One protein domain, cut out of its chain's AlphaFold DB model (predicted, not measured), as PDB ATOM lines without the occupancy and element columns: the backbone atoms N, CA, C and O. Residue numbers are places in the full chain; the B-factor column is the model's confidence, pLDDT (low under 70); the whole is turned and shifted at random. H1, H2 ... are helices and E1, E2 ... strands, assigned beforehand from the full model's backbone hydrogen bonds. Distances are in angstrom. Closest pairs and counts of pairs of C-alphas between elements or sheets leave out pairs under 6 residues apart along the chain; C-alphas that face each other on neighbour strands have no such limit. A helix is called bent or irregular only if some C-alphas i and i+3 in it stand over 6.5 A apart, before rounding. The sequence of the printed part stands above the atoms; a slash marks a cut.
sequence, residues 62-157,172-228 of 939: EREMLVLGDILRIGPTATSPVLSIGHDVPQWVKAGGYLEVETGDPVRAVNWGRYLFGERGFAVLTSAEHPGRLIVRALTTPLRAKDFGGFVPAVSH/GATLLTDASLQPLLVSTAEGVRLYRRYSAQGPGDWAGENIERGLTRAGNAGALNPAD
ATOM      1  N   GLU A  62      37.475  36.079  -7.328       67.88
ATOM      2  CA  GLU A  62      36.424  35.318  -8.007       67.88
ATOM      3  C   GLU A  62      35.987  34.151  -7.120       67.88
ATOM      4  O   GLU A  62      36.784  33.278  -6.762       67.88
ATOM      5  N   ARG A  63      34.723  34.183  -6.699       80.38
ATOM      6  CA  ARG A  63      34.151  33.154  -5.842       80.38
ATOM      7  C   ARG A  63      33.473  32.130  -6.732       80.38
ATOM      8  O   ARG A  63      32.426  32.415  -7.310       80.38
ATOM      9  N   GLU A  64      34.046  30.936  -6.800       86.81
ATOM     10  CA  GLU A  64      33.392  29.784  -7.414       86.81
ATOM     11  C   GLU A  64      32.455  29.098  -6.408       86.81
ATOM     12  O   GLU A  64      32.816  28.856  -5.254       86.81
ATOM     13  N   MET A  65      31.240  28.772  -6.842       86.19
ATOM     14  CA  MET A  65      30.255  28.005  -6.080       86.19
ATOM     15  C   MET A  65      29.739  26.851  -6.932       86.19
ATOM     16  O   MET A  65      29.162  27.075  -7.992       86.19
ATOM     17  N   LEU A  66      29.905  25.615  -6.459       88.62
ATOM     18  CA  LEU A  66      29.296  24.449  -7.096       88.62
ATOM     19  C   LEU A  66      27.842  24.326  -6.625       88.62
ATOM     20  O   LEU A  66      27.598  23.998  -5.465       88.62
ATOM     21  N   VAL A  67      26.879  24.563  -7.516       83.12
ATOM     22  CA  VAL A  67      25.447  24.507  -7.195       83.12
ATOM     23  C   VAL A  67      24.725  23.620  -8.204       83.12
ATOM     24  O   VAL A  67      24.777  23.842  -9.411       83.12
ATOM     25  N   LEU A  68      24.073  22.562  -7.709       85.81
ATOM     26  CA  LEU A  68      23.335  21.577  -8.516       85.81
ATOM     27  C   LEU A  68      24.150  20.956  -9.679       85.81
ATOM     28  O   LEU A  68      23.567  20.557 -10.685       85.81
ATOM     29  N   GLY A  69      25.481  20.873  -9.542       87.69
ATOM     30  CA  GLY A  69      26.413  20.335 -10.548       87.69
ATOM     31  C   GLY A  69      27.017  21.364 -11.517       87.69
ATOM     32  O   GLY A  69      27.930  21.021 -12.273       87.69
ATOM     33  N   ASP A  70      26.557  22.615 -11.462       91.75
ATOM     34  CA  ASP A  70      27.072  23.738 -12.249       91.75
ATOM     35  C   ASP A  70      27.982  24.628 -11.395       91.75
ATOM     36  O   ASP A  70      27.847  24.667 -10.171       91.75
ATOM     37  N   ILE A  71      28.913  25.342 -12.027       91.88
ATOM     38  CA  ILE A  71      29.840  26.254 -11.346       91.88
ATOM     39  C   ILE A  71      29.348  27.679 -11.569       91.88
ATOM     40  O   ILE A  71      29.262  28.137 -12.705       91.88
ATOM     41  N   LEU A  72      29.031  28.392 -10.495       89.69
ATOM     42  CA  LEU A  72      28.744  29.820 -10.533       89.69
ATOM     43  C   LEU A  72      30.009  30.580 -10.151       89.69
ATOM     44  O   LEU A  72      30.533  30.367  -9.058       89.69
ATOM     45  N   ARG A  73      30.480  31.472 -11.022       88.62
ATOM     46  CA  ARG A  73      31.575  32.403 -10.727       88.62
ATOM     47  C   ARG A  73      30.993  33.770 -10.417       88.62
ATOM     48  O   ARG A  73      30.314  34.361 -11.256       88.62
ATOM     49  N   ILE A  74      31.257  34.259  -9.211       81.69
ATOM     50  CA  ILE A  74      30.840  35.581  -8.742       81.69
ATOM     51  C   ILE A  74      32.088  36.459  -8.695       81.69
ATOM     52  O   ILE A  74      32.999  36.222  -7.899       81.69
ATOM     53  N   GLY A  75      32.142  37.453  -9.573       75.81
ATOM     54  CA  GLY A  75      33.313  38.294  -9.799       75.81
ATOM     55  C   GLY A  75      33.247  38.986 -11.165       75.81
ATOM     56  O   GLY A  75      32.475  38.564 -12.026       75.81
ATOM     57  N   PRO A  76      34.026  40.057 -11.384       74.12
ATOM     58  CA  PRO A  76      33.996  40.821 -12.628       74.12
ATOM     59  C   PRO A  76      34.501  39.979 -13.808       74.12
ATOM     60  O   PRO A  76      35.685  39.673 -13.911       74.12
ATOM     61  N   THR A  77      33.608  39.642 -14.737       80.94
ATOM     62  CA  THR A  77      33.934  38.851 -15.933       80.94
ATOM     63  C   THR A  77      34.395  39.739 -17.088       80.94
ATOM     64  O   THR A  77      33.882  40.844 -17.295       80.94
ATOM     65  N   ALA A  78      35.341  39.244 -17.889       80.81
ATOM     66  CA  ALA A  78      35.777  39.929 -19.102       80.81
ATOM     67  C   ALA A  78      34.599  40.144 -20.074       80.81
ATOM     68  O   ALA A  78      33.821  39.226 -20.345       80.81
ATOM     69  N   THR A  79      34.477  41.355 -20.622       85.81
ATOM     70  CA  THR A  79      33.438  41.667 -21.612       85.81
ATOM     71  C   THR A  79      33.887  41.252 -23.008       85.81
ATOM     72  O   THR A  79      34.835  41.804 -23.561       85.81
ATOM     73  N   SER A  80      33.178  40.291 -23.598       85.94
ATOM     74  CA  SER A  80      33.488  39.731 -24.917       85.94
ATOM     75  C   SER A  80      32.414  40.131 -25.932       85.94
ATOM     76  O   SER A  80      31.226  40.061 -25.611       85.94
ATOM     77  N   PRO A  81      32.770  40.549 -27.158       86.81
ATOM     78  CA  PRO A  81      31.787  40.783 -28.209       86.81
ATOM     79  C   PRO A  81      31.174  39.455 -28.678       86.81
ATOM     80  O   PRO A  81      31.895  38.501 -28.957       86.81
ATOM     81  N   VAL A  82      29.844  39.389 -28.782       87.12
ATOM     82  CA  VAL A  82      29.119  38.147 -29.122       87.12
ATOM     83  C   VAL A  82      28.303  38.246 -30.406       87.12
ATOM     84  O   VAL A  82      28.136  37.249 -31.108       87.12
ATOM     85  N   LEU A  83      27.826  39.443 -30.750       87.62
ATOM     86  CA  LEU A  83      26.993  39.688 -31.923       87.62
ATOM     87  C   LEU A  83      27.319  41.065 -32.514       87.62
ATOM     88  O   LEU A  83      27.335  42.056 -31.788       87.62
ATOM     89  N   SER A  84      27.544  41.133 -33.823       83.25
ATOM     90  CA  SER A  84      27.527  42.385 -34.580       83.25
ATOM     91  C   SER A  84      26.130  42.581 -35.148       83.25
ATOM     92  O   SER A  84      25.655  41.713 -35.883       83.25
ATOM     93  N   ILE A  85      25.497  43.704 -34.822       80.38
ATOM     94  CA  ILE A  85      24.267  44.194 -35.447       80.38
ATOM     95  C   ILE A  85      24.605  45.448 -36.262       80.38
ATOM     96  O   ILE A  85      25.366  46.293 -35.805       80.38
ATOM     97  N   GLY A  86      24.095  45.555 -37.488       68.62
ATOM     98  CA  GLY A  86      24.372  46.682 -38.388       68.62
ATOM     99  C   GLY A  86      25.126  46.278 -39.656       68.62
ATOM    100  O   GLY A  86      25.979  45.392 -39.640       68.62
ATOM    101  N   HIS A  87      24.760  46.919 -40.769       59.47
ATOM    102  CA  HIS A  87      25.270  46.615 -42.110       59.47
ATOM    103  C   HIS A  87      26.470  47.498 -42.495       59.47
ATOM    104  O   HIS A  87      27.478  46.985 -42.971       59.47
ATOM    105  N   ASP A  88      26.376  48.809 -42.241       64.31
ATOM    106  CA  ASP A  88      27.366  49.796 -42.707       64.31
ATOM    107  C   ASP A  88      28.344  50.235 -41.603       64.31
ATOM    108  O   ASP A  88      29.498  50.562 -41.876       64.31
ATOM    109  N   VAL A  89      27.900  50.201 -40.343       63.00
ATOM    110  CA  VAL A  89      28.736  50.389 -39.148       63.00
ATOM    111  C   VAL A  89      28.418  49.245 -38.182       63.00
ATOM    112  O   VAL A  89      27.252  49.093 -37.807       63.00
ATOM    113  N   PRO A  90      29.403  48.425 -37.770       65.50
ATOM    114  CA  PRO A  90      29.149  47.322 -36.855       65.50
ATOM    115  C   PRO A  90      28.905  47.857 -35.438       65.50
ATOM    116  O   PRO A  90      29.810  48.401 -34.802       65.50
ATOM    117  N   GLN A  91      27.688  47.683 -34.925       79.44
ATOM    118  CA  GLN A  91      27.352  47.878 -33.517       79.44
ATOM    119  C   GLN A  91      27.518  46.539 -32.785       79.44
ATOM    120  O   GLN A  91      26.920  45.522 -33.134       79.44
ATOM    121  N   TRP A  92      28.365  46.530 -31.758       84.62
ATOM    122  CA  TRP A  92      28.822  45.306 -31.098       84.62
ATOM    123  C   TRP A  92      28.027  45.063 -29.817       84.62
ATOM    124  O   TRP A  92      28.231  45.757 -28.819       84.62
ATOM    125  N   VAL A  93      27.168  44.045 -29.811       87.88
ATOM    126  CA  VAL A  93      26.579  43.516 -28.576       87.88
ATOM    127  C   VAL A  93      27.643  42.686 -27.863       87.88
ATOM    128  O   VAL A  93      28.258  41.793 -28.459       87.88
ATOM    129  N   LYS A  94      27.861  42.972 -26.580       92.38
ATOM    130  CA  LYS A  94      28.854  42.296 -25.738       92.38
ATOM    131  C   LYS A  94      28.160  41.491 -24.642       92.38
ATOM    132  O   LYS A  94      27.068  41.848 -24.204       92.38
ATOM    133  N   ALA A  95      28.812  40.428 -24.188       90.81
ATOM    134  CA  ALA A  95      28.413  39.651 -23.023       90.81
ATOM    135  C   ALA A  95      29.474  39.750 -21.920       90.81
ATOM    136  O   ALA A  95      30.672  39.785 -22.202       90.81
ATOM    137  N   GLY A  96      29.026  39.816 -20.671       87.31
ATOM    138  CA  GLY A  96      29.850  40.050 -19.486       87.31
ATOM    139  C   GLY A  96      28.986  40.498 -18.309       87.31
ATOM    140  O   GLY A  96      27.760  40.485 -18.391       87.31
ATOM    141  N   GLY A  97      29.619  40.911 -17.217       82.88
ATOM    142  CA  GLY A  97      28.942  41.249 -15.964       82.88
ATOM    143  C   GLY A  97      29.694  40.672 -14.772       82.88
ATOM    144  O   GLY A  97      30.903  40.472 -14.855       82.88
ATOM    145  N   TYR A  98      28.987  40.390 -13.681       79.06
ATOM    146  CA  TYR A  98      29.595  39.934 -12.425       79.06
ATOM    147  C   TYR A  98      29.203  38.511 -11.992       79.06
ATOM    148  O   TYR A  98      29.636  38.032 -10.942       79.06
ATOM    149  N   LEU A  99      28.341  37.861 -12.773       84.81
ATOM    150  CA  LEU A  99      27.900  36.491 -12.569       84.81
ATOM    151  C   LEU A  99      28.077  35.733 -13.882       84.81
ATOM    152  O   LEU A  99      27.522  36.116 -14.913       84.81
ATOM    153  N   GLU A 100      28.832  34.648 -13.820       90.56
ATOM    154  CA  GLU A 100      28.964  33.663 -14.884       90.56
ATOM    155  C   GLU A 100      28.487  32.307 -14.369       90.56
ATOM    156  O   GLU A 100      28.737  31.951 -13.217       90.56
ATOM    157  N   VAL A 101      27.820  31.538 -15.231       91.88
ATOM    158  CA  VAL A 101      27.489  30.140 -14.939       91.88
ATOM    159  C   VAL A 101      28.149  29.226 -15.949       91.88
ATOM    160  O   VAL A 101      27.951  29.388 -17.148       91.88
ATOM    161  N   GLU A 102      28.880  28.234 -15.463       93.94
ATOM    162  CA  GLU A 102      29.453  27.165 -16.262       93.94
ATOM    163  C   GLU A 102      28.692  25.851 -16.026       93.94
ATOM    164  O   GLU A 102      28.669  25.301 -14.923       93.94
ATOM    165  N   THR A 103      28.082  25.318 -17.083       92.75
ATOM    166  CA  THR A 103      27.308  24.067 -17.056       92.75
ATOM    167  C   THR A 103      27.754  23.102 -18.155       92.75
ATOM    168  O   THR A 103      28.399  23.501 -19.121       92.75
ATOM    169  N   GLY A 104      27.454  21.811 -18.002       90.38
ATOM    170  CA  GLY A 104      27.671  20.793 -19.040       90.38
ATOM    171  C   GLY A 104      26.450  20.527 -19.932       90.38
ATOM    172  O   GLY A 104      26.562  19.786 -20.902       90.38
ATOM    173  N   ASP A 105      25.284  21.101 -19.614       89.75
ATOM    174  CA  ASP A 105      24.011  20.808 -20.287       89.75
ATOM    175  C   ASP A 105      23.489  22.052 -21.052       89.75
ATOM    176  O   ASP A 105      23.267  23.101 -20.439       89.75
ATOM    177  N   PRO A 106      23.256  21.971 -22.381       88.31
ATOM    178  CA  PRO A 106      22.746  23.091 -23.184       88.31
ATOM    179  C   PRO A 106      21.366  23.614 -22.756       88.31
ATOM    180  O   PRO A 106      21.087  24.808 -22.869       88.31
ATOM    181  N   VAL A 107      20.490  22.739 -22.255       90.00
ATOM    182  CA  VAL A 107      19.160  23.105 -21.753       90.00
ATOM    183  C   VAL A 107      19.288  23.803 -20.400       90.00
ATOM    184  O   VAL A 107      18.629  24.825 -20.189       90.00
ATOM    185  N   ARG A 108      20.186  23.337 -19.517       90.81
ATOM    186  CA  ARG A 108      20.519  24.073 -18.281       90.81
ATOM    187  C   ARG A 108      21.105  25.440 -18.600       90.81
ATOM    188  O   ARG A 108      20.675  26.410 -17.991       90.81
ATOM    189  N   ALA A 109      21.994  25.552 -19.587       92.06
ATOM    190  CA  ALA A 109      22.600  26.826 -19.980       92.06
ATOM    191  C   ALA A 109      21.550  27.868 -20.408       92.06
ATOM    192  O   ALA A 109      21.595  29.022 -19.981       92.06
ATOM    193  N   VAL A 110      20.561  27.456 -21.210       91.31
ATOM    194  CA  VAL A 110      19.470  28.345 -21.642       91.31
ATOM    195  C   VAL A 110      18.493  28.661 -20.510       91.31
ATOM    196  O   VAL A 110      18.015  29.793 -20.429       91.31
ATOM    197  N   ASN A 111      18.224  27.715 -19.607       90.31
ATOM    198  CA  ASN A 111      17.428  27.997 -18.413       90.31
ATOM    199  C   ASN A 111      18.150  28.968 -17.468       90.31
ATOM    200  O   ASN A 111      17.527  29.929 -17.026       90.31
ATOM    201  N   TRP A 112      19.451  28.789 -17.219       90.69
ATOM    202  CA  TRP A 112      20.263  29.734 -16.452       90.69
ATOM    203  C   TRP A 112      20.202  31.127 -17.058       90.69
ATOM    204  O   TRP A 112      19.825  32.071 -16.376       90.69
ATOM    205  N   GLY A 113      20.476  31.257 -18.357       90.38
ATOM    206  CA  GLY A 113      20.414  32.552 -19.025       90.38
ATOM    207  C   GLY A 113      19.039  33.213 -18.911       90.38
ATOM    208  O   GLY A 113      18.942  34.404 -18.620       90.38
ATOM    209  N   ARG A 114      17.966  32.430 -19.059       88.06
ATOM    210  CA  ARG A 114      16.584  32.903 -18.916       88.06
ATOM    211  C   ARG A 114      16.251  33.365 -17.494       88.06
ATOM    212  O   ARG A 114      15.572  34.374 -17.351       88.06
ATOM    213  N   TYR A 115      16.659  32.618 -16.469       84.12
ATOM    214  CA  TYR A 115      16.326  32.922 -15.074       84.12
ATOM    215  C   TYR A 115      17.224  33.995 -14.449       84.12
ATOM    216  O   TYR A 115      16.760  34.720 -13.577       84.12
ATOM    217  N   LEU A 116      18.490  34.082 -14.868       82.75
ATOM    218  CA  LEU A 116      19.476  35.001 -14.291       82.75
ATOM    219  C   LEU A 116      19.593  36.329 -15.040       82.75
ATOM    220  O   LEU A 116      19.995  37.314 -14.432       82.75
ATOM    221  N   PHE A 117      19.329  36.339 -16.351       86.19
ATOM    222  CA  PHE A 117      19.654  37.460 -17.245       86.19
ATOM    223  C   PHE A 117      18.518  37.777 -18.239       86.19
ATOM    224  O   PHE A 117      18.723  38.473 -19.239       86.19
ATOM    225  N   GLY A 118      17.318  37.230 -18.014       82.56
ATOM    226  CA  GLY A 118      16.223  37.225 -18.988       82.56
ATOM    227  C   GLY A 118      15.757  38.615 -19.428       82.56
ATOM    228  O   GLY A 118      15.393  38.781 -20.582       82.56
ATOM    229  N   GLU A 119      15.832  39.623 -18.553       78.56
ATOM    230  CA  GLU A 119      15.407  41.009 -18.828       78.56
ATOM    231  C   GLU A 119      16.349  41.764 -19.790       78.56
ATOM    232  O   GLU A 119      15.931  42.711 -20.459       78.56
ATOM    233  N   ARG A 120      17.622  41.352 -19.885       81.19
ATOM    234  CA  ARG A 120      18.619  41.916 -20.822       81.19
ATOM    235  C   ARG A 120      18.851  41.030 -22.038       81.19
ATOM    236  O   ARG A 120      19.270  41.520 -23.087       81.19
ATOM    237  N   GLY A 121      18.598  39.734 -21.889       90.19
ATOM    238  CA  GLY A 121      19.154  38.719 -22.764       90.19
ATOM    239  C   GLY A 121      20.542  38.265 -22.301       90.19
ATOM    240  O   GLY A 121      21.183  38.862 -21.432       90.19
ATOM    241  N   PHE A 122      21.017  37.177 -22.899       94.44
ATOM    242  CA  PHE A 122      22.255  36.499 -22.512       94.44
ATOM    243  C   PHE A 122      22.954  35.872 -23.710       94.44
ATOM    244  O   PHE A 122      22.333  35.609 -24.740       94.44
ATOM    245  N   ALA A 123      24.235  35.561 -23.548       93.94
ATOM    246  CA  ALA A 123      24.967  34.693 -24.456       93.94
ATOM    247  C   ALA A 123      25.300  33.362 -23.771       93.94
ATOM    248  O   ALA A 123      25.613  33.340 -22.578       93.94
ATOM    249  N   VAL A 124      25.274  32.269 -24.538       94.31
ATOM    250  CA  VAL A 124      25.940  31.016 -24.161       94.31
ATOM    251  C   VAL A 124      27.159  30.831 -25.051       94.31
ATOM    252  O   VAL A 124      27.061  30.829 -26.283       94.31
ATOM    253  N   LEU A 125      28.306  30.695 -24.404       92.44
ATOM    254  CA  LEU A 125      29.638  30.625 -24.978       92.44
ATOM    255  C   LEU A 125      30.231  29.235 -24.717       92.44
ATOM    256  O   LEU A 125      29.904  28.589 -23.722       92.44
ATOM    257  N   THR A 126      31.144  28.790 -25.571       89.50
ATOM    258  CA  THR A 126      32.052  27.672 -25.273       89.50
ATOM    259  C   THR A 126      33.493  28.171 -25.238       89.50
ATOM    260  O   THR A 126      33.849  29.084 -25.990       89.50
ATOM    261  N   SER A 127      34.303  27.599 -24.345       82.81
ATOM    262  CA  SER A 127      35.741  27.865 -24.242       82.81
ATOM    263  C   SER A 127      36.527  26.809 -25.015       82.81
ATOM    264  O   SER A 127      36.230  25.617 -24.921       82.81
ATOM    265  N   ALA A 128      37.569  27.235 -25.731       77.62
ATOM    266  CA  ALA A 128      38.483  26.324 -26.423       77.62
ATOM    267  C   ALA A 128      39.231  25.377 -25.460       77.62
ATOM    268  O   ALA A 128      39.598  24.270 -25.850       77.62
ATOM    269  N   GLU A 129      39.430  25.791 -24.206       79.56
ATOM    270  CA  GLU A 129      40.091  24.992 -23.165       79.56
ATOM    271  C   GLU A 129      39.169  23.904 -22.595       79.56
ATOM    272  O   GLU A 129      39.622  22.822 -22.223       79.56
ATOM    273  N   HIS A 130      37.863  24.178 -22.558       82.69
ATOM    274  CA  HIS A 130      36.853  23.329 -21.929       82.69
ATOM    275  C   HIS A 130      35.637  23.144 -22.861       82.69
ATOM    276  O   HIS A 130      34.534  23.578 -22.529       82.69
ATOM    277  N   PRO A 131      35.786  22.479 -24.025       77.44
ATOM    278  CA  PRO A 131      34.732  22.403 -25.047       77.44
ATOM    279  C   PRO A 131      33.465  21.655 -24.595       77.44
ATOM    280  O   PRO A 131      32.396  21.847 -25.167       77.44
ATOM    281  N   GLY A 132      33.560  20.820 -23.552       81.12
ATOM    282  CA  GLY A 132      32.413  20.168 -22.902       81.12
ATOM    283  C   GLY A 132      31.702  21.022 -21.841       81.12
ATOM    284  O   GLY A 132      30.832  20.508 -21.139       81.12
ATOM    285  N   ARG A 133      32.091  22.292 -21.675       88.56
ATOM    286  CA  ARG A 133      31.537  23.238 -20.701       88.56
ATOM    287  C   ARG A 133      31.054  24.512 -21.389       88.56
ATOM    288  O   ARG A 133      31.568  24.933 -22.428       88.56
ATOM    289  N   LEU A 134      30.006  25.085 -20.810       92.31
ATOM    290  CA  LEU A 134      29.124  26.056 -21.441       92.31
ATOM    291  C   LEU A 134      28.970  27.241 -20.500       92.31
ATOM    292  O   LEU A 134      28.417  27.099 -19.411       92.31
ATOM    293  N   ILE A 135      29.486  28.385 -20.928       93.94
ATOM    294  CA  ILE A 135      29.598  29.619 -20.157       93.94
ATOM    295  C   ILE A 135      28.401  30.510 -20.485       93.94
ATOM    296  O   ILE A 135      28.206  30.895 -21.637       93.94
ATOM    297  N   VAL A 136      27.601  30.859 -19.484       93.94
ATOM    298  CA  VAL A 136      26.434  31.737 -19.615       93.94
ATOM    299  C   VAL A 136      26.758  33.096 -19.002       93.94
ATOM    300  O   VAL A 136      27.130  33.169 -17.830       93.94
ATOM    301  N   ARG A 137      26.591  34.168 -19.782       93.12
ATOM    302  CA  ARG A 137      26.810  35.562 -19.352       93.12
ATOM    303  C   ARG A 137      25.654  36.459 -19.792       93.12
ATOM    304  O   ARG A 137      25.105  36.268 -20.878       93.12
ATOM    305  N   ALA A 138      25.331  37.470 -18.987       91.25
ATOM    306  CA  ALA A 138      24.399  38.533 -19.367       91.25
ATOM    307  C   ALA A 138      24.903  39.320 -20.589       91.25
ATOM    308  O   ALA A 138      26.111  39.417 -20.822       91.25
ATOM    309  N   LEU A 139      23.990  39.935 -21.344       91.81
ATOM    310  CA  LEU A 139      24.358  40.972 -22.311       91.81
ATOM    311  C   LEU A 139      24.594  42.308 -21.594       91.81
ATOM    312  O   LEU A 139      23.804  42.734 -20.746       91.81
ATOM    313  N   THR A 140      25.669  43.010 -21.958       85.06
ATOM    314  CA  THR A 140      26.044  44.291 -21.328       85.06
ATOM    315  C   THR A 140      25.001  45.380 -21.557       85.06
ATOM    316  O   THR A 140      24.867  46.288 -20.744       85.06
ATOM    317  N   THR A 141      24.228  45.269 -22.631       82.31
ATOM    318  CA  THR A 141      23.097  46.135 -22.980       82.31
ATOM    319  C   THR A 141      21.887  45.252 -23.278       82.31
ATOM    320  O   THR A 141      22.080  44.235 -23.951       82.31
ATOM    321  N   PRO A 142      20.665  45.610 -22.836       85.50
ATOM    322  CA  PRO A 142      19.464  44.879 -23.219       85.50
ATOM    323  C   PRO A 142      19.357  44.789 -24.743       85.50
ATOM    324  O   PRO A 142      19.361  45.822 -25.408       85.50
ATOM    325  N   LEU A 143      19.267  43.575 -25.284       86.81
ATOM    326  CA  LEU A 143      19.054  43.344 -26.713       86.81
ATOM    327  C   LEU A 143      17.591  42.985 -26.937       86.81
ATOM    328  O   LEU A 143      17.116  41.996 -26.380       86.81
ATOM    329  N   ARG A 144      16.881  43.766 -27.748       86.94
ATOM    330  CA  ARG A 144      15.452  43.601 -28.033       86.94
ATOM    331  C   ARG A 144      15.198  43.187 -29.474       86.94
ATOM    332  O   ARG A 144      15.938  43.553 -30.383       86.94
ATOM    333  N   ALA A 145      14.088  42.499 -29.719       81.75
ATOM    334  CA  ALA A 145      13.678  42.080 -31.064       81.75
ATOM    335  C   ALA A 145      13.542  43.254 -32.062       81.75
ATOM    336  O   ALA A 145      13.776  43.083 -33.256       81.75
ATOM    337  N   LYS A 146      13.215  44.465 -31.583       79.38
ATOM    338  CA  LYS A 146      13.153  45.678 -32.420       79.38
ATOM    339  C   LYS A 146      14.532  46.186 -32.877       79.38
ATOM    340  O   LYS A 146      14.604  46.847 -33.909       79.38
ATOM    341  N   ASP A 147      15.603  45.871 -32.144       81.75
ATOM    342  CA  ASP A 147      16.952  46.412 -32.379       81.75
ATOM    343  C   ASP A 147      17.601  45.795 -33.634       81.75
ATOM    344  O   ASP A 147      18.571  46.316 -34.173       81.75
ATOM    345  N   PHE A 148      16.994  44.732 -34.170       75.62
ATOM    346  CA  PHE A 148      17.279  44.163 -35.488       75.62
ATOM    347  C   PHE A 148      16.630  44.947 -36.648       75.62
ATOM    348  O   PHE A 148      16.555  44.438 -37.762       75.62
ATOM    349  N   GLY A 149      16.117  46.162 -36.416       68.25
ATOM    350  CA  GLY A 149      15.547  47.018 -37.466       68.25
ATOM    351  C   GLY A 149      14.191  46.542 -37.997       68.25
ATOM    352  O   GLY A 149      13.895  46.701 -39.178       68.25
ATOM    353  N   GLY A 150      13.374  45.909 -37.148       57.78
ATOM    354  CA  GLY A 150      12.078  45.333 -37.536       57.78
ATOM    355  C   GLY A 150      12.158  43.964 -38.226       57.78
ATOM    356  O   GLY A 150      11.121  43.359 -38.495       57.78
ATOM    357  N   PHE A 151      13.362  43.436 -38.461       55.28
ATOM    358  CA  PHE A 151      13.549  42.050 -38.880       55.28
ATOM    359  C   PHE A 151      13.386  41.114 -37.682       55.28
ATOM    360  O   PHE A 151      14.098  41.239 -36.689       55.28
ATOM    361  N   VAL A 152      12.490  40.129 -37.784       50.81
ATOM    362  CA  VAL A 152      12.472  39.005 -36.838       50.81
ATOM    363  C   VAL A 152      13.666  38.108 -37.173       50.81
ATOM    364  O   VAL A 152      13.733  37.617 -38.304       50.81
ATOM    365  N   PRO A 153      14.612  37.869 -36.246       48.06
ATOM    366  CA  PRO A 153      15.730  36.985 -36.526       48.06
ATOM    367  C   PRO A 153      15.242  35.570 -36.833       48.06
ATOM    368  O   PRO A 153      14.468  34.992 -36.068       48.06
ATOM    369  N   ALA A 154      15.697  35.001 -37.948       43.94
ATOM    370  CA  ALA A 154      15.306  33.651 -38.320       43.94
ATOM    371  C   ALA A 154      15.855  32.629 -37.318       43.94
ATOM    372  O   ALA A 154      17.067  32.444 -37.188       43.94
ATOM    373  N   VAL A 155      14.940  31.925 -36.651       44.59
ATOM    374  CA  VAL A 155      15.256  30.707 -35.907       44.59
ATOM    375  C   VAL A 155      15.820  29.695 -36.905       44.59
ATOM    376  O   VAL A 155      15.179  29.365 -37.905       44.59
ATOM    377  N   SER A 156      17.044  29.228 -36.660       38.66
ATOM    378  CA  SER A 156      17.722  28.258 -37.526       38.66
ATOM    379  C   SER A 156      17.074  26.878 -37.398       38.66
ATOM    380  O   SER A 156      17.525  26.050 -36.606       38.66
ATOM    381  N   HIS A 157      16.044  26.626 -38.202       35.69
ATOM    382  CA  HIS A 157      15.433  25.310 -38.360       35.69
ATOM    383  C   HIS A 157      16.241  24.429 -39.320       35.69
ATOM    384  O   HIS A 157      16.339  24.731 -40.507       35.69
ATOM    385  N   GLY A 172      21.820  41.577 -41.414       57.88
ATOM    386  CA  GLY A 172      22.387  42.563 -40.492       57.88
ATOM    387  C   GLY A 172      22.891  42.035 -39.145       57.88
ATOM    388  O   GLY A 172      23.428  42.840 -38.394       57.88
ATOM    389  N   ALA A 173      22.743  40.742 -38.814       69.56
ATOM    390  CA  ALA A 173      23.194  40.186 -37.530       69.56
ATOM    391  C   ALA A 173      24.179  39.012 -37.703       69.56
ATOM    392  O   ALA A 173      23.828  37.984 -38.282       69.56
ATOM    393  N   THR A 174      25.403  39.142 -37.179       76.19
ATOM    394  CA  THR A 174      26.472  38.125 -37.290       76.19
ATOM    395  C   THR A 174      27.037  37.765 -35.919       76.19
ATOM    396  O   THR A 174      27.506  38.643 -35.197       76.19
ATOM    397  N   LEU A 175      27.025  36.476 -35.558       79.81
ATOM    398  CA  LEU A 175      27.695  35.987 -34.347       79.81
ATOM    399  C   LEU A 175      29.213  36.065 -34.520       79.81
ATOM    400  O   LEU A 175      29.769  35.557 -35.493       79.81
ATOM    401  N   LEU A 176      29.876  36.683 -33.553       78.88
ATOM    402  CA  LEU A 176      31.309  36.955 -33.595       78.88
ATOM    403  C   LEU A 176      32.075  35.803 -32.948       78.88
ATOM    404  O   LEU A 176      31.560  35.161 -32.044       78.88
ATOM    405  N   THR A 177      33.281  35.490 -33.417       72.62
ATOM    406  CA  THR A 177      34.093  34.409 -32.831       72.62
ATOM    407  C   THR A 177      35.375  35.000 -32.274       72.62
ATOM    408  O   THR A 177      36.221  35.439 -33.047       72.62
ATOM    409  N   ASP A 178      35.508  35.002 -30.951       74.88
ATOM    410  CA  ASP A 178      36.790  35.198 -30.278       74.88
ATOM    411  C   ASP A 178      37.554  33.858 -30.279       74.88
ATOM    412  O   ASP A 178      36.949  32.782 -30.316       74.88
ATOM    413  N   ALA A 179      38.887  33.903 -30.257       69.56
ATOM    414  CA  ALA A 179      39.716  32.703 -30.145       69.56
ATOM    415  C   ALA A 179      39.550  32.008 -28.779       69.56
ATOM    416  O   ALA A 179      39.691  30.790 -28.689       69.56
ATOM    417  N   SER A 180      39.231  32.778 -27.734       75.12
ATOM    418  CA  SER A 180      39.023  32.299 -26.364       75.12
ATOM    419  C   SER A 180      37.593  31.808 -26.101       75.12
ATOM    420  O   SER A 180      37.403  30.806 -25.410       75.12
ATOM    421  N   LEU A 181      36.586  32.492 -26.662       80.19
ATOM    422  CA  LEU A 181      35.166  32.265 -26.385       80.19
ATOM    423  C   LEU A 181      34.321  32.320 -27.665       80.19
ATOM    424  O   LEU A 181      34.257  33.336 -28.356       80.19
ATOM    425  N   GLN A 182      33.600  31.236 -27.953       83.88
ATOM    426  CA  GLN A 182      32.727  31.155 -29.126       83.88
ATOM    427  C   GLN A 182      31.246  31.190 -28.719       83.88
ATOM    428  O   GLN A 182      30.787  30.250 -28.067       83.88
ATOM    429  N   PRO A 183      30.456  32.214 -29.101       85.88
ATOM    430  CA  PRO A 183      29.023  32.249 -28.834       85.88
ATOM    431  C   PRO A 183      28.285  31.216 -29.685       85.88
ATOM    432  O   PRO A 183      28.247  31.303 -30.917       85.88
ATOM    433  N   LEU A 184      27.679  30.249 -29.003       86.62
ATOM    434  CA  LEU A 184      26.795  29.234 -29.575       86.62
ATOM    435  C   LEU A 184      25.351  29.742 -29.655       86.62
ATOM    436  O   LEU A 184      24.620  29.384 -30.582       86.62
ATOM    437  N   LEU A 185      24.963  30.599 -28.706       90.31
ATOM    438  CA  LEU A 185      23.631  31.182 -28.598       90.31
ATOM    439  C   LEU A 185      23.692  32.629 -28.104       90.31
ATOM    440  O   LEU A 185      24.476  32.938 -27.210       90.31
ATOM    441  N   VAL A 186      22.814  33.487 -28.628       90.19
ATOM    442  CA  VAL A 186      22.485  34.798 -28.039       90.19
ATOM    443  C   VAL A 186      20.964  34.926 -27.942       90.19
ATOM    444  O   VAL A 186      20.274  34.798 -28.947       90.19
ATOM    445  N   SER A 187      20.433  35.161 -26.743       91.50
ATOM    446  CA  SER A 187      19.010  35.419 -26.492       91.50
ATOM    447  C   SER A 187      18.761  36.910 -26.301       91.50
ATOM    448  O   SER A 187      19.518  37.563 -25.585       91.50
ATOM    449  N   THR A 188      17.672  37.423 -26.867       90.50
ATOM    450  CA  THR A 188      17.115  38.749 -26.561       90.50
ATOM    451  C   THR A 188      16.383  38.751 -25.217       90.50
ATOM    452  O   THR A 188      16.106  37.686 -24.650       90.50
ATOM    453  N   ALA A 189      16.020  39.947 -24.752       84.19
ATOM    454  CA  ALA A 189      15.161  40.183 -23.595       84.19
ATOM    455  C   ALA A 189      13.751  39.572 -23.751       84.19
ATOM    456  O   ALA A 189      13.168  39.065 -22.799       84.19
ATOM    457  N   GLU A 190      13.198  39.551 -24.969       85.25
ATOM    458  CA  GLU A 190      11.911  38.896 -25.258       85.25
ATOM    459  C   GLU A 190      12.033  37.367 -25.430       85.25
ATOM    460  O   GLU A 190      11.056  36.697 -25.767       85.25
ATOM    461  N   GLY A 191      13.225  36.798 -25.225       84.31
ATOM    462  CA  GLY A 191      13.479  35.363 -25.356       84.31
ATOM    463  C   GLY A 191      13.628  34.860 -26.796       84.31
ATOM    464  O   GLY A 191      13.615  33.644 -27.001       84.31
ATOM    465  N   VAL A 192      13.789  35.748 -27.785       86.00
ATOM    466  CA  VAL A 192      14.146  35.368 -29.163       86.00
ATOM    467  C   VAL A 192      15.605  34.914 -29.176       86.00
ATOM    468  O   VAL A 192      16.473  35.622 -28.674       86.00
ATOM    469  N   ARG A 193      15.896  33.737 -29.739       86.81
ATOM    470  CA  ARG A 193      17.228  33.111 -29.669       86.81
ATOM    471  C   ARG A 193      17.883  33.003 -31.040       86.81
ATOM    472  O   ARG A 193      17.328  32.423 -31.970       86.81
ATOM    473  N   LEU A 194      19.100  33.527 -31.129       83.50
ATOM    474  CA  LEU A 194      20.026  33.363 -32.241       83.50
ATOM    475  C   LEU A 194      20.912  32.150 -31.968       83.50
ATOM    476  O   LEU A 194      21.503  32.062 -30.895       83.50
ATOM    477  N   TYR A 195      21.049  31.258 -32.945       82.56
ATOM    478  CA  TYR A 195      21.862  30.044 -32.839       82.56
ATOM    479  C   TYR A 195      23.019  30.072 -33.842       82.56
ATOM    480  O   TYR A 195      22.831  30.445 -35.002       82.56
ATOM    481  N   ARG A 196      24.212  29.625 -33.429       76.62
ATOM    482  CA  ARG A 196      25.351  29.434 -34.339       76.62
ATOM    483  C   ARG A 196      25.068  28.279 -35.301       76.62
ATOM    484  O   ARG A 196      24.971  27.121 -34.890       76.62
ATOM    485  N   ARG A 197      24.984  28.592 -36.597       66.38
ATOM    486  CA  ARG A 197      24.795  27.608 -37.673       66.38
ATOM    487  C   ARG A 197      25.963  26.608 -37.699       66.38
ATOM    488  O   ARG A 197      27.112  27.013 -37.560       66.38
ATOM    489  N   TYR A 198      25.660  25.324 -37.908       61.56
ATOM    490  CA  TYR A 198      26.635  24.221 -38.038       61.56
ATOM    491  C   TYR A 198      27.500  23.897 -36.799       61.56
ATOM    492  O   TYR A 198      28.572  23.320 -36.940       61.56
ATOM    493  N   SER A 199      27.044  24.224 -35.584       60.62
ATOM    494  CA  SER A 199      27.754  23.884 -34.335       60.62
ATOM    495  C   SER A 199      27.499  22.457 -33.806       60.62
ATOM    496  O   SER A 199      28.239  21.988 -32.946       60.62
ATOM    497  N   ALA A 200      26.493  21.749 -34.328       55.72
ATOM    498  CA  ALA A 200      26.182  20.361 -33.974       55.72
ATOM    499  C   ALA A 200      26.880  19.360 -34.914       55.72
ATOM    500  O   ALA A 200      26.718  19.458 -36.131       55.72
ATOM    501  N   GLN A 201      27.597  18.372 -34.364       52.28
ATOM    502  CA  GLN A 201      28.170  17.250 -35.122       52.28
ATOM    503  C   GLN A 201      27.253  16.010 -35.127       52.28
ATOM    504  O   GLN A 201      27.395  15.142 -35.990       52.28
ATOM    505  N   GLY A 202      26.271  15.935 -34.221       48.19
ATOM    506  CA  GLY A 202      25.297  14.849 -34.147       48.19
ATOM    507  C   GLY A 202      23.969  15.198 -33.450       48.19
ATOM    508  O   GLY A 202      23.781  16.306 -32.945       48.19
ATOM    509  N   PRO A 203      23.012  14.245 -33.396       36.78
ATOM    510  CA  PRO A 203      21.648  14.488 -32.908       36.78
ATOM    511  C   PRO A 203      21.512  14.774 -31.405       36.78
ATOM    512  O   PRO A 203      20.412  15.104 -30.970       36.78
ATOM    513  N   GLY A 204      22.584  14.629 -30.619       49.19
ATOM    514  CA  GLY A 204      22.641  15.009 -29.203       49.19
ATOM    515  C   GLY A 204      23.283  16.377 -28.946       49.19
ATOM    516  O   GLY A 204      23.290  16.829 -27.804       49.19
ATOM    517  N   ASP A 205      23.804  17.034 -29.983       62.88
ATOM    518  CA  ASP A 205      24.650  18.218 -29.836       62.88
ATOM    519  C   ASP A 205      23.841  19.528 -29.880       62.88
ATOM    520  O   ASP A 205      22.609  19.532 -29.979       62.88
ATOM    521  N   TRP A 206      24.589  20.639 -29.850       67.69
ATOM    522  CA  TRP A 206      24.213  22.058 -29.913       67.69
ATOM    523  C   TRP A 206      23.417  22.490 -31.168       67.69
ATOM    524  O   TRP A 206      23.733  23.465 -31.845       67.69
ATOM    525  N   ALA A 207      22.329  21.791 -31.476       70.31
ATOM    526  CA  ALA A 207      21.322  22.205 -32.443       70.31
ATOM    527  C   ALA A 207      20.175  22.922 -31.718       70.31
ATOM    528  O   ALA A 207      19.645  22.408 -30.727       70.31
ATOM    529  N   GLY A 208      19.741  24.076 -32.234       70.81
ATOM    530  CA  GLY A 208      18.688  24.872 -31.594       70.81
ATOM    531  C   GLY A 208      17.395  24.091 -31.356       70.81
ATOM    532  O   GLY A 208      16.819  24.169 -30.278       70.81
ATOM    533  N   GLU A 209      17.002  23.226 -32.291       69.38
ATOM    534  CA  GLU A 209      15.815  22.378 -32.131       69.38
ATOM    535  C   GLU A 209      15.920  21.347 -31.005       69.38
ATOM    536  O   GLU A 209      14.913  21.032 -30.376       69.38
ATOM    537  N   ASN A 210      17.113  20.814 -30.727       76.31
ATOM    538  CA  ASN A 210      17.306  19.900 -29.599       76.31
ATOM    539  C   ASN A 210      17.136  20.641 -28.271       76.31
ATOM    540  O   ASN A 210      16.526  20.110 -27.344       76.31
ATOM    541  N   ILE A 211      17.618  21.883 -28.217       80.31
ATOM    542  CA  ILE A 211      17.477  22.776 -27.069       80.31
ATOM    543  C   ILE A 211      16.000  23.144 -26.870       80.31
ATOM    544  O   ILE A 211      15.474  22.920 -25.785       80.31
ATOM    545  N   GLU A 212      15.285  23.591 -27.907       83.62
ATOM    546  CA  GLU A 212      13.848  23.910 -27.814       83.62
ATOM    547  C   GLU A 212      12.987  22.684 -27.458       83.62
ATOM    548  O   GLU A 212      12.097  22.757 -26.605       83.62
ATOM    549  N   ARG A 213      13.285  21.512 -28.036       81.62
ATOM    550  CA  ARG A 213      12.638  20.238 -27.674       81.62
ATOM    551  C   ARG A 213      12.954  19.832 -26.229       81.62
ATOM    552  O   ARG A 213      12.107  19.253 -25.553       81.62
ATOM    553  N   GLY A 214      14.152  20.148 -25.743       82.62
ATOM    554  CA  GLY A 214      14.564  19.955 -24.355       82.62
ATOM    555  C   GLY A 214      13.853  20.893 -23.377       82.62
ATOM    556  O   GLY A 214      13.435  20.442 -22.314       82.62
ATOM    557  N   LEU A 215      13.671  22.164 -23.743       82.38
ATOM    558  CA  LEU A 215      12.975  23.184 -22.944       82.38
ATOM    559  C   LEU A 215      11.462  22.939 -22.855       82.38
ATOM    560  O   LEU A 215      10.838  23.277 -21.852       82.38
ATOM    561  N   THR A 216      10.867  22.345 -23.891       83.38
ATOM    562  CA  THR A 216       9.428  22.027 -23.946       83.38
ATOM    563  C   THR A 216       9.069  20.672 -23.328       83.38
ATOM    564  O   THR A 216       7.904  20.429 -23.006       83.38
ATOM    565  N   ARG A 217      10.045  19.777 -23.118       84.81
ATOM    566  CA  ARG A 217       9.814  18.451 -22.533       84.81
ATOM    567  C   ARG A 217       9.664  18.528 -21.012       84.81
ATOM    568  O   ARG A 217      10.647  18.642 -20.282       84.81
ATOM    569  N   ALA A 218       8.431  18.371 -20.530       75.44
ATOM    570  CA  ALA A 218       8.150  18.213 -19.105       75.44
ATOM    571  C   ALA A 218       8.981  17.065 -18.493       75.44
ATOM    572  O   ALA A 218       9.049  15.971 -19.056       75.44
ATOM    573  N   GLY A 219       9.614  17.323 -17.343       76.31
ATOM    574  CA  GLY A 219      10.468  16.348 -16.656       76.31
ATOM    575  C   GLY A 219      11.854  16.135 -17.277       76.31
ATOM    576  O   GLY A 219      12.485  15.118 -16.999       76.31
ATOM    577  N   ASN A 220      12.343  17.050 -18.120       80.19
ATOM    578  CA  ASN A 220      13.748  17.046 -18.528       80.19
ATOM    579  C   ASN A 220      14.663  17.274 -17.305       80.19
ATOM    580  O   ASN A 220      14.474  18.240 -16.573       80.19
ATOM    581  N   ALA A 221      15.671  16.420 -17.106       68.69
ATOM    582  CA  ALA A 221      16.637  16.540 -16.007       68.69
ATOM    583  C   ALA A 221      17.504  17.818 -16.085       68.69
ATOM    584  O   ALA A 221      18.032  18.265 -15.067       68.69
ATOM    585  N   GLY A 222      17.618  18.426 -17.272       69.81
ATOM    586  CA  GLY A 222      18.246  19.734 -17.489       69.81
ATOM    587  C   GLY A 222      17.311  20.942 -17.307       69.81
ATOM    588  O   GLY A 222      17.708  22.079 -17.568       69.81
ATOM    589  N   ALA A 223      16.053  20.736 -16.898       78.12
ATOM    590  CA  ALA A 223      15.138  21.831 -16.594       78.12
ATOM    591  C   ALA A 223      15.361  22.337 -15.164       78.12
ATOM    592  O   ALA A 223      14.951  21.685 -14.206       78.12
ATOM    593  N   LEU A 224      15.966  23.521 -15.030       80.88
ATOM    594  CA  LEU A 224      15.956  24.246 -13.758       80.88
ATOM    595  C   LEU A 224      14.519  24.653 -13.445       80.88
ATOM    596  O   LEU A 224      13.824  25.208 -14.299       80.88
ATOM    597  N   ASN A 225      14.079  24.390 -12.223       79.69
ATOM    598  CA  ASN A 225      12.806  24.880 -11.722       79.69
ATOM    599  C   ASN A 225      13.016  26.176 -10.900       79.69
ATOM    600  O   ASN A 225      14.134  26.469 -10.472       79.69
ATOM    601  N   PRO A 226      11.965  26.975 -10.637       78.62
ATOM    602  CA  PRO A 226      12.118  28.220  -9.882       78.62
ATOM    603  C   PRO A 226      12.682  28.049  -8.462       78.62
ATOM    604  O   PRO A 226      13.313  28.977  -7.963       78.62
ATOM    605  N   ALA A 227      12.481  26.897  -7.808       81.19
ATOM    606  CA  ALA A 227      13.018  26.629  -6.473       81.19
ATOM    607  C   ALA A 227      14.528  26.344  -6.495       81.19
ATOM    608  O   ALA A 227      15.214  26.779  -5.574       81.19
ATOM    609  N   ASP A 228      15.050  25.730  -7.562       81.00
ATOM    610  CA  ASP A 228      16.496  25.594  -7.795       81.00
ATOM    611  C   ASP A 228      17.149  26.984  -7.820       81.00
ATOM    612  O   ASP A 228      18.101  27.262  -7.093       81.00
TER     613      ASP A 228
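Overview. This is residues 62 to 157 and 172 to 228 of the 939 residues of an uncharacterized protein of Nocardia pseudobrasiliensis (UniProt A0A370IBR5). A strongly twisted sheet makes the body: two long strands, E2 and E3, run side by side as a sharply bent hairpin and arch over the shorter strands E5, E4 and E7. Helix H1 packs on this sheet, most of all on E5, and H3 sits across the first half of H1, while E1 lies at one end of the arch and the small helix H2 far from it. The 153 printed residues hold three named helices and eight named strands, in the order E1 E2 E3 H1 E4 E5 H2 E6 E7 E8 H3, and the class is mixed, helices and strands. The sheet is branched, with its neighbour strands antiparallel. The whole is compact, with a radius of gyration of the C-alphas of 14.7 A and spans of 44 by 35 by 29 A.

Along the chain. E1 is residues 63 to 67, beginning at C-alpha 63 at (34.151, 33.154, -5.842). E2, residues 70 to 85, is the longest strand, 31.1 A from first to last C-alpha, and bends by 100 degrees at residue 75. E3, residues 91 to 103, measures 28.9 A and bends by 88 degrees at residue 98. H1, residues 106 to 117, measures 15.9 A and begins at C-alpha 106 at (22.746, 23.091, -23.184). E4 is residues 122 to 127, 16.1 A, and E5 is residues 134 to 139, 15.7 A. H2, residues 145 to 148, is neither bent nor irregular, but only just: C-alphas 145 and 148 are 6.1 A apart. E6 is residues 173 to 175, E7 is residues 181 to 187, 16.5 A, and E8 is residues 193 to 195. H3, residues 208 to 216, measures 12.3 A and ends at C-alpha 216 at (9.428, 22.027, -23.946).

Arrangement. E1, E2 and E3 form a meander, each strand the antiparallel neighbour of the one before; N 65 and O 72 are 2.8 A apart, and N 73 and O 100 are 2.8 A apart. E2 has three neighbours: E1, beside residues 70 to 74, and E6, beside residues 82 to 85, lie on one side of it, and E3 lies on the other side. E6 is within hydrogen-bond range of E2 at N 84 and O 174, 2.8 A. On the other side of E3 from E2 lies E5, with N 136 and O 101 at 2.8 A. E4 and E5 are a hairpin, with N 125 and O 135 at 2.8 A. E7 is the next neighbour of E4, with N 187 and O 122 at 2.8 A, and E7 and E8 are a hairpin, with N 194 and O 186 at 2.8 A. The closest C-alphas of E2 and E7 are those of Val 82 and Pro 183, 5.9 A. H1 is on the sheet; its closest C-alphas with E5 are those of Phe 117 and Ala 138, 5.3 A. H1 touches H3 with residues 106 to 111 alone, Val 107 and Ile 211 having the closest C-alphas at 5.6 A, and their lines stand about perpendicular, only just, at 71 degrees. H3 only grazes the sheet, with residues 208 to 212, as does H2, with residues 145 to 148. H1 and H2 are apart, as are H2 and H3. In H1 and H3 every O i to N i+4 pair is within hydrogen-bond range; H2 is too short for such a pair.

Size, cuts and confidence. The two C-alphas farthest apart are those of Asp 88 and Gly 219, 45.6 A. Residues 158 to 171 are not printed, and C-alphas 157 and 172 are 18.7 A apart across this cut. The link from E8 to H3, 12 residues, is long. Residues 217 to 228 hold no named element. The mean pLDDT of the printed part is 79.3; 31 residues are under 70, among them 86 to 90, 149 to 157 and 197 to 206.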